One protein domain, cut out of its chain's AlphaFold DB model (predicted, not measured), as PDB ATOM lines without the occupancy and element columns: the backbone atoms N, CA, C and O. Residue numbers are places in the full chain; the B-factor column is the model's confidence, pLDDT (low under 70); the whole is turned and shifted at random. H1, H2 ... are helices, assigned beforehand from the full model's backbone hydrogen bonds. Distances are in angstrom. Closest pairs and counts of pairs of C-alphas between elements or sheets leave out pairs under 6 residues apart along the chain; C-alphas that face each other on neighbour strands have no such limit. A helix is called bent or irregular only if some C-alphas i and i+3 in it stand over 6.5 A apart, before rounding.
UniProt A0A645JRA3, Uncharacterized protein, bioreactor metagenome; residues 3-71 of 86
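This is residues 3 to 71 of the 86 residues of an uncharacterized protein of bioreactor metagenome (UniProt A0A645JRA3). One long, kinked helix, H2, runs along one side of an elongated domain; the short helix H1 meets its first turns at a slant, and the long unnamed stretch before H1 folds over H2, with residues 14 to 21 packed along it. Beyond the place where the helices meet, residues 38 to 43 of the link between them stick out at one end. The printed part has 69 residues, with two named helices in the order H1, H2 and no named strand. The class is all helix, though under half of the residues, 33 of 69, are in named elements. The whole is only just loose, close to compact, with a radius of gyration of the C-alphas of 13.5 A and spans of 44 by 25 by 15 A.

Begin with H2, residues 46 to 69, which has a kink of 51 degrees near residue 57. It is irregular: C-alphas 52 and 55 are 7.3 A apart, and its line is a rough one. Look next at H1, residues 25 to 33, which touches H2; H2 touches it with residues 46 to 50 alone. The closest C-alphas of the two helices are those of Thr 27 and Ala 46, 5.6 A apart. They form a helical hairpin, running opposite ways at a steep tilt of 44 degrees. In H1 every O i to N i+4 pair is within hydrogen-bond range; in H2, 14 of 20 are.

Find C-alpha 46 at (167.914, 154.804, 157.727); from there H2 runs 31.7 A to C-alpha 69 at (189.613, 176.459, 149.832). H1 begins at C-alpha 25, at (177.773, 157.891, 157.069), and spans 12.7 A to C-alpha 33.

The two C-alphas farthest apart are those of Ala 40 and Cys 70, 44.7 A. The link from H1 to H2, 12 residues, is long, and residues 38 to 43 in it stand free. The printed part has no cut. Its mean pLDDT is 94.5, and no printed residue is under 70.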
ATOM      1  N   TYR A   3     177.849 157.630 167.167       94.38
ATOM      2  CA  TYR A   3     177.772 158.925 166.479       94.38
ATOM      3  C   TYR A   3     178.960 159.846 166.803       94.38
ATOM      4  O   TYR A   3     179.566 160.414 165.902       94.38
ATOM      5  N   ARG A   4     179.328 159.959 168.088       95.31
ATOM      6  CA  ARG A   4     180.449 160.794 168.556       95.31
ATOM      7  C   ARG A   4     181.797 160.256 168.078       95.31
ATOM      8  O   ARG A   4     182.676 161.031 167.745       95.31
ATOM      9  N   GLU A   5     181.949 158.936 168.043       95.56
ATOM     10  CA  GLU A   5     183.182 158.267 167.594       95.56
ATOM     11  C   GLU A   5     183.458 158.451 166.096       95.56
ATOM     12  O   GLU A   5     184.586 158.264 165.659       95.56
ATOM     13  N   ASN A   6     182.439 158.810 165.312       94.06
ATOM     14  CA  ASN A   6     182.556 159.044 163.874       94.06
ATOM     15  C   ASN A   6     182.709 160.528 163.511       94.06
ATOM     16  O   ASN A   6     182.708 160.848 162.321       94.06
ATOM     17  N   GLN A   7     182.810 161.418 164.504       95.50
ATOM     18  CA  GLN A   7     183.082 162.835 164.283       95.50
ATOM     19  C   GLN A   7     184.597 163.110 164.264       95.50
ATOM     20  O   GLN A   7     185.316 162.556 165.096       95.50
ATOM     21  N   PRO A   8     185.072 164.008 163.383       96.12
ATOM     22  CA  PRO A   8     184.297 164.709 162.359       96.12
ATOM     23  C   PRO A   8     183.872 163.789 161.200       96.12
ATOM     24  O   PRO A   8     184.554 162.830 160.840       96.12
ATOM     25  N   PHE A   9     182.714 164.088 160.602       96.81
ATOM     26  CA  PHE A   9     182.221 163.327 159.450       96.81
ATOM     27  C   PHE A   9     182.948 163.677 158.149       96.81
ATOM     28  O   PHE A   9     182.984 162.864 157.229       96.81
ATOM     29  N   ASN A  10     183.564 164.852 158.095       97.00
ATOM     30  CA  ASN A  10     184.354 165.330 156.977       97.00
ATOM     31  C   ASN A  10     185.441 166.272 157.504       97.00
ATOM     32  O   ASN A  10     185.197 166.979 158.482       97.00
ATOM     33  N   ASP A  11     186.596 166.322 156.845       95.44
ATOM     34  CA  ASP A  11     187.651 167.287 157.178       95.44
ATOM     35  C   ASP A  11     187.262 168.719 156.764       95.44
ATOM     36  O   ASP A  11     187.697 169.695 157.375       95.44
ATOM     37  N   ASN A  12     186.397 168.858 155.754       94.94
ATOM     38  CA  ASN A  12     185.758 170.118 155.397       94.94
ATOM     39  C   ASN A  12     184.584 170.385 156.351       94.94
ATOM     40  O   ASN A  12     183.526 169.762 156.240       94.94
ATOM     41  N   MET A  13     184.740 171.349 157.264       94.31
ATOM     42  CA  MET A  13     183.722 171.642 158.286       94.31
ATOM     43  C   MET A  13     182.459 172.321 157.734       94.31
ATOM     44  O   MET A  13     181.498 172.501 158.477       94.31
ATOM     45  N   LEU A  14     182.406 172.645 156.434       95.06
ATOM     46  CA  LEU A  14     181.158 172.990 155.737       95.06
ATOM     47  C   LEU A  14     180.327 171.750 155.363       95.06
ATOM     48  O   LEU A  14     179.248 171.884 154.790       95.06
ATOM     49  N   ARG A  15     180.816 170.544 155.682       97.00
ATOM     50  CA  ARG A  15     180.136 169.258 155.478       97.00
ATOM     51  C   ARG A  15     179.996 168.464 156.792       97.00
ATOM     52  O   ARG A  15     180.457 167.322 156.860       97.00
ATOM     53  N   PRO A  16     179.413 169.037 157.863       96.75
ATOM     54  CA  PRO A  16     179.396 168.408 159.185       96.75
ATOM     55  C   PRO A  16     178.365 167.277 159.328       96.75
ATOM     56  O   PRO A  16     178.495 166.449 160.227       96.75
ATOM     57  N   CYS A  17     177.318 167.239 158.501       97.25
ATOM     58  CA  CYS A  17     176.185 166.341 158.682       97.25
ATOM     59  C   CYS A  17     176.447 164.958 158.054       97.25
ATOM     60  O   CYS A  17     176.772 164.865 156.866       97.25
ATOM     61  N   PRO A  18     176.233 163.852 158.790       96.62
ATOM     62  CA  PRO A  18     176.374 162.493 158.257       96.62
ATOM     63  C   PRO A  18     175.256 162.060 157.297       96.62
ATOM     64  O   PRO A  18     175.295 160.936 156.803       96.62
ATOM     65  N   VAL A  19     174.248 162.910 157.079       96.75
ATOM     66  CA  VAL A  19     173.112 162.646 156.179       96.75
ATOM     67  C   VAL A  19     173.127 163.611 155.002       96.75
ATOM     68  O   VAL A  19     173.185 163.187 153.856       96.75
ATOM     69  N   LEU A  20     173.103 164.916 155.288       97.00
ATOM     70  CA  LEU A  20     172.952 165.959 154.270       97.00
ATOM     71  C   LEU A  20     174.240 166.260 153.500       97.00
ATOM     72  O   LEU A  20     174.154 166.797 152.402       97.00
ATOM     73  N   ASP A  21     175.408 165.911 154.049       97.56
ATOM     74  CA  ASP A  21     176.693 166.295 153.458       97.56
ATOM     75  C   ASP A  21     177.602 165.103 153.132       97.56
ATOM     76  O   ASP A  21     178.522 165.228 152.317       97.56
ATOM     77  N   ASN A  22     177.379 163.955 153.780       97.44
ATOM     78  CA  ASN A  22     178.244 162.778 153.701       97.44
ATOM     79  C   ASN A  22     177.413 161.501 153.483       97.44
ATOM     80  O   ASN A  22     177.130 160.795 154.457       97.44
ATOM     81  N   PRO A  23     177.034 161.189 152.229       97.25
ATOM     82  CA  PRO A  23     176.241 160.008 151.903       97.25
ATOM     83  C   PRO A  23     176.793 158.729 152.542       97.25
ATOM     84  O   PRO A  23     178.001 158.487 152.543       97.25
ATOM     85  N   GLY A  24     175.905 157.921 153.121       96.44
ATOM     86  CA  GLY A  24     176.244 156.631 153.729       96.44
ATOM     87  C   GLY A  24     176.830 156.674 155.148       96.44
ATOM     88  O   GLY A  24     176.936 155.627 155.786       96.44
ATOM     89  N   ARG A  25     177.196 157.842 155.707       97.06
ATOM     90  CA  ARG A  25     177.773 157.891 157.069       97.06
ATOM     91  C   ARG A  25     176.754 157.550 158.153       97.06
ATOM     92  O   ARG A  25     177.090 156.803 159.072       97.06
ATOM     93  N   LEU A  26     175.521 158.057 158.055       96.62
ATOM     94  CA  LEU A  26     174.461 157.694 159.002       96.62
ATOM     95  C   LEU A  26     174.122 156.200 158.924       96.62
ATOM     96  O   LEU A  26     174.085 155.537 159.959       96.62
ATOM     97  N   THR A  27     173.904 155.666 157.719       96.75
ATOM     98  CA  THR A  27     173.514 154.260 157.524       96.75
ATOM     99  C   THR A  27     174.592 153.309 158.033       96.75
ATOM    100  O   THR A  27     174.277 152.344 158.720       96.75
ATOM    101  N   ALA A  28     175.876 153.625 157.828       96.50
ATOM    102  CA  ALA A  28     176.979 152.853 158.399       96.50
ATOM    103  C   ALA A  28     176.940 152.798 159.938       96.50
ATOM    104  O   ALA A  28     177.184 151.743 160.524       96.50
ATOM    105  N   ILE A  29     176.611 153.912 160.605       96.56
ATOM    106  CA  ILE A  29     176.456 153.938 162.067       96.56
ATOM    107  C   ILE A  29     175.266 153.079 162.489       96.56
ATOM    108  O   ILE A  29     175.424 152.237 163.369       96.56
ATOM    109  N   VAL A  30     174.104 153.286 161.864       95.88
ATOM    110  CA  VAL A  30     172.859 152.585 162.203       95.88
ATOM    111  C   VAL A  30     173.016 151.075 162.030       95.88
ATOM    112  O   VAL A  30     172.715 150.320 162.951       95.88
ATOM    113  N   ASN A  31     173.587 150.638 160.907       95.06
ATOM    114  CA  ASN A  31     173.817 149.224 160.617       95.06
ATOM    115  C   ASN A  31     174.829 148.587 161.571       95.06
ATOM    116  O   ASN A  31     174.671 147.434 161.962       95.06
ATOM    117  N   LYS A  32     175.851 149.339 161.998       95.44
ATOM    118  CA  LYS A  32     176.829 148.856 162.980       95.44
ATOM    119  C   LYS A  32     176.226 148.694 164.377       95.44
ATOM    120  O   LYS A  32     176.646 147.805 165.111       95.44
ATOM    121  N   THR A  33     175.309 149.572 164.780       95.75
ATOM    122  CA  THR A  33     174.737 149.564 166.135       95.75
ATOM    123  C   THR A  33     173.431 148.788 166.252       95.75
ATOM    124  O   THR A  33     173.042 148.460 167.369       95.75
ATOM    125  N   GLY A  34     172.752 148.508 165.137       93.94
ATOM    126  CA  GLY A  34     171.454 147.833 165.117       93.94
ATOM    127  C   GLY A  34     170.310 148.678 165.685       93.94
ATOM    128  O   GLY A  34     169.305 148.125 166.124       93.94
ATOM    129  N   VAL A  35     170.463 150.006 165.731       91.00
ATOM    130  CA  VAL A  35     169.405 150.904 166.224       91.00
ATOM    131  C   VAL A  35     168.282 151.030 165.197       91.00
ATOM    132  O   VAL A  35     168.526 151.022 163.995       91.00
ATOM    133  N   THR A  36     167.047 151.187 165.665       89.88
ATOM    134  CA  THR A  36     165.863 151.343 164.810       89.88
ATOM    135  C   THR A  36     165.185 152.685 165.057       89.88
ATOM    136  O   THR A  36     165.389 153.303 166.106       89.88
ATOM    137  N   SER A  37     164.361 153.137 164.105       90.88
ATOM    138  CA  SER A  37     163.519 154.320 164.308       90.88
ATOM    139  C   SER A  37     162.616 154.131 165.528       90.88
ATOM    140  O   SER A  37     162.062 153.052 165.743       90.88
ATOM    141  N   THR A  38     162.480 155.186 166.330       93.00
ATOM    142  CA  THR A  38     161.540 155.244 167.457       93.00
ATOM    143  C   THR A  38     160.179 155.812 167.051       93.00
ATOM    144  O   THR A  38     159.274 155.853 167.879       93.00
ATOM    145  N   ASP A  39     160.029 156.276 165.805       93.00
ATOM    146  CA  ASP A  39     158.741 156.716 165.269       93.00
ATOM    147  C   ASP A  39     157.876 155.491 164.933       93.00
ATOM    148  O   ASP A  39     158.173 154.731 164.010       93.00
ATOM    149  N   ALA A  40     156.815 155.292 165.715       91.06
ATOM    150  CA  ALA A  40     155.882 154.183 165.545       91.06
ATOM    151  C   ALA A  40     154.794 154.451 164.488       91.06
ATOM    152  O   ALA A  40     154.131 153.512 164.054       91.06
ATOM    153  N   VAL A  41     154.579 155.713 164.098       95.56
ATOM    154  CA  VAL A  41     153.511 156.117 163.167       95.56
ATOM    155  C   VAL A  41     154.009 156.078 161.728       95.56
ATOM    156  O   VAL A  41     153.282 155.643 160.835       95.56
ATOM    157  N   ALA A  42     155.251 156.498 161.507       90.44
ATOM    158  CA  ALA A  42     155.891 156.514 160.199       90.44
ATOM    159  C   ALA A  42     157.266 155.826 160.271       90.44
ATOM    160  O   ALA A  42     158.301 156.493 160.201       90.44
ATOM    161  N   PRO A  43     157.307 154.490 160.439       91.06
ATOM    162  CA  PRO A  43     158.569 153.770 160.460       91.06
ATOM    163  C   PRO A  43     159.263 153.898 159.100       91.06
ATOM    164  O   PRO A  43     158.685 153.608 158.055       91.06
ATOM    165  N   GLU A  44     160.528 154.298 159.128       93.12
ATOM    166  CA  GLU A  44     161.375 154.457 157.950       93.12
ATOM    167  C   GLU A  44     162.759 153.867 158.242       93.12
ATOM    168  O   GLU A  44     163.264 153.966 159.368       93.12
ATOM    169  N   LYS A  45     163.367 153.219 157.242       94.62
ATOM    170  CA  LYS A  45     164.746 152.734 157.354       94.62
ATOM    171  C   LYS A  45     165.721 153.893 157.197       94.62
ATOM    172  O   LYS A  45     165.457 154.861 156.488       94.62
ATOM    173  N   ALA A  46     166.887 153.772 157.825       95.12
ATOM    174  CA  ALA A  46     167.914 154.804 157.727       95.12
ATOM    175  C   ALA A  46     168.405 154.997 156.283       95.12
ATOM    176  O   ALA A  46     168.746 156.116 155.914       95.12
ATOM    177  N   GLU A  47     168.424 153.929 155.481       95.69
ATOM    178  CA  GLU A  47     168.757 153.951 154.055       95.69
ATOM    179  C   GLU A  47     167.748 154.777 153.262       95.69
ATOM    180  O   GLU A  47     168.138 155.756 152.632       95.69
ATOM    181  N   ASP A  48     166.455 154.460 153.385       96.12
ATOM    182  CA  ASP A  48     165.381 155.154 152.666       96.12
ATOM    183  C   ASP A  48     165.369 156.661 152.993       96.12
ATOM    184  O   ASP A  48     165.172 157.509 152.121       96.12
ATOM    185  N   PHE A  49     165.625 157.014 154.258       95.31
ATOM    186  CA  PHE A  49     165.773 158.403 154.687       95.31
ATOM    187  C   PHE A  49     167.023 159.075 154.092       95.31
ATOM    188  O   PHE A  49     166.952 160.205 153.601       95.31
ATOM    189  N   ALA A  50     168.174 158.400 154.150       96.44
ATOM    190  CA  ALA A  50     169.444 158.950 153.688       96.44
ATOM    191  C   ALA A  50     169.485 159.128 152.164       96.44
ATOM    192  O   ALA A  50     170.029 160.130 151.692       96.44
ATOM    193  N   ASP A  51     168.865 158.225 151.404       97.31
ATOM    194  CA  ASP A  51     168.830 158.258 149.939       97.31
ATOM    195  C   ASP A  51     168.159 159.530 149.406       97.31
ATOM    196  O   ASP A  51     168.642 160.135 148.448       97.31
ATOM    197  N   LYS A  52     167.136 160.044 150.106       97.38
ATOM    198  CA  LYS A  52     166.487 161.335 149.788       97.38
ATOM    199  C   LYS A  52     167.449 162.526 149.832       97.38
ATOM    200  O   LYS A  52     167.153 163.584 149.277       97.38
ATOM    201  N   CYS A  53     168.574 162.389 150.530       97.81
ATOM    202  CA  CYS A  53     169.547 163.456 150.733       97.81
ATOM    203  C   CYS A  53     170.763 163.351 149.799       97.81
ATOM    204  O   CYS A  53     171.530 164.311 149.716       97.81
ATOM    205  N   VAL A  54     170.944 162.229 149.090       97.88
ATOM    206  CA  VAL A  54     172.153 161.940 148.296       97.88
ATOM    207  C   VAL A  54     172.389 162.991 147.216       97.88
ATOM    208  O   VAL A  54     173.487 163.542 147.133       97.88
ATOM    209  N   ASP A  55     171.360 163.333 146.443       97.81
ATOM    210  CA  ASP A  55     171.481 164.315 145.360       97.81
ATOM    211  C   ASP A  55     171.909 165.687 145.887       97.81
ATOM    212  O   ASP A  55     172.800 166.335 145.332       97.81
ATOM    213  N   ARG A  56     171.332 166.106 147.018       97.19
ATOM    214  CA  ARG A  56     171.672 167.377 147.663       97.19
ATOM    215  C   ARG A  56     173.092 167.367 148.223       97.19
ATOM    216  O   ARG A  56     173.808 168.349 148.047       97.19
ATOM    217  N   ALA A  57     173.507 166.271 148.853       97.88
ATOM    218  CA  ALA A  57     174.860 166.119 149.375       97.88
ATOM    219  C   ALA A  57     175.908 166.173 148.253       97.88
ATOM    220  O   ALA A  57     176.931 166.851 148.380       97.88
ATOM    221  N   ASN A  58     175.622 165.513 147.127       97.69
ATOM    222  CA  ASN A  58     176.481 165.503 145.945       97.69
ATOM    223  C   ASN A  58     176.569 166.884 145.287       97.69
ATOM    224  O   ASN A  58     177.659 167.304 144.906       97.69
ATOM    225  N   ALA A  59     175.454 167.615 145.201       97.19
ATOM    226  CA  ALA A  59     175.439 168.990 144.704       97.19
ATOM    227  C   ALA A  59     176.177 169.962 145.644       97.19
ATOM    228  O   ALA A  59     176.849 170.884 145.182       97.19
ATOM    229  N   TRP A  60     176.091 169.749 146.963       96.50
ATOM    230  CA  TRP A  60     176.749 170.593 147.960       96.50
ATOM    231  C   TRP A  60     178.262 170.378 148.026       96.50
ATOM    232  O   TRP A  60     179.010 171.348 148.143       96.50
ATOM    233  N   ALA A  61     178.734 169.135 147.906       96.62
ATOM    234  CA  ALA A  61     180.147 168.778 148.022       96.62
ATOM    235  C   ALA A  61     181.117 169.685 147.223       96.62
ATOM    236  O   ALA A  61     182.062 170.194 147.833       96.62
ATOM    237  N   PRO A  62     180.919 169.956 145.915       95.12
ATOM    238  CA  PRO A  62     181.814 170.835 145.161       95.12
ATOM    239  C   PRO A  62     181.721 172.305 145.589       95.12
ATOM    240  O   PRO A  62     182.719 173.021 145.517       95.12
ATOM    241  N   VAL A  63     180.555 172.775 146.044       93.19
ATOM    242  CA  VAL A  63     180.381 174.151 146.534       93.19
ATOM    243  C   VAL A  63     181.105 174.328 147.865       93.19
ATOM    244  O   VAL A  63     181.906 175.250 148.011       93.19
ATOM    245  N   ALA A  64     180.891 173.402 148.801       93.44
ATOM    246  CA  ALA A  64     181.582 173.369 150.082       93.44
ATOM    247  C   ALA A  64     183.102 173.303 149.903       93.44
ATOM    248  O   ALA A  64     183.835 173.986 150.610       93.44
ATOM    249  N   GLU A  65     183.592 172.509 148.948       93.00
ATOM    250  CA  GLU A  65     185.022 172.392 148.656       93.00
ATOM    251  C   GLU A  65     185.620 173.708 148.151       93.00
ATOM    252  O   GLU A  65     186.678 174.135 148.620       93.00
ATOM    253  N   LYS A  66     184.928 174.384 147.225       89.31
ATOM    254  CA  LYS A  66     185.335 175.709 146.743       89.31
ATOM    255  C   LYS A  66     185.388 176.702 147.904       89.31
ATOM    256  O   LYS A  66     186.425 177.318 148.126       89.31
ATOM    257  N   LEU A  67     184.310 176.809 148.682       88.69
ATOM    258  CA  LEU A  67     184.217 177.736 149.814       88.69
ATOM    259  C   LEU A  67     185.290 177.481 150.881       88.69
ATOM    260  O   LEU A  67     185.875 178.433 151.401       88.69
ATOM    261  N   TRP A  68     185.573 176.211 151.178       90.38
ATOM    262  CA  TRP A  68     186.593 175.810 152.144       90.38
ATOM    263  C   TRP A  68     187.994 176.236 151.701       90.38
ATOM    264  O   TRP A  68     188.731 176.849 152.474       90.38
ATOM    265  N   LYS A  69     188.336 176.015 150.423       87.44
ATOM    266  CA  LYS A  69     189.613 176.459 149.832       87.44
ATOM    267  C   LYS A  69     189.759 177.976 149.784       87.44
ATOM    268  O   LYS A  69     190.867 178.483 149.926       87.44
ATOM    269  N   CYS A  70     188.655 178.705 149.645       84.12
ATOM    270  CA  CYS A  70     188.637 180.167 149.703       84.12
ATOM    271  C   CYS A  70     188.869 180.738 151.124       84.12
ATOM    272  O   CYS A  70     188.755 181.949 151.315       84.12
ATOM    273  N   ASN A  71     189.155 179.901 152.135       71.44
ATOM    274  CA  ASN A  71     189.379 180.283 153.537       71.44
ATOM    275  C   ASN A  71     188.259 181.169 154.127       71.44
ATOM    276  O   ASN A  71     188.518 182.093 154.897       71.44
TER     277      ASN A  71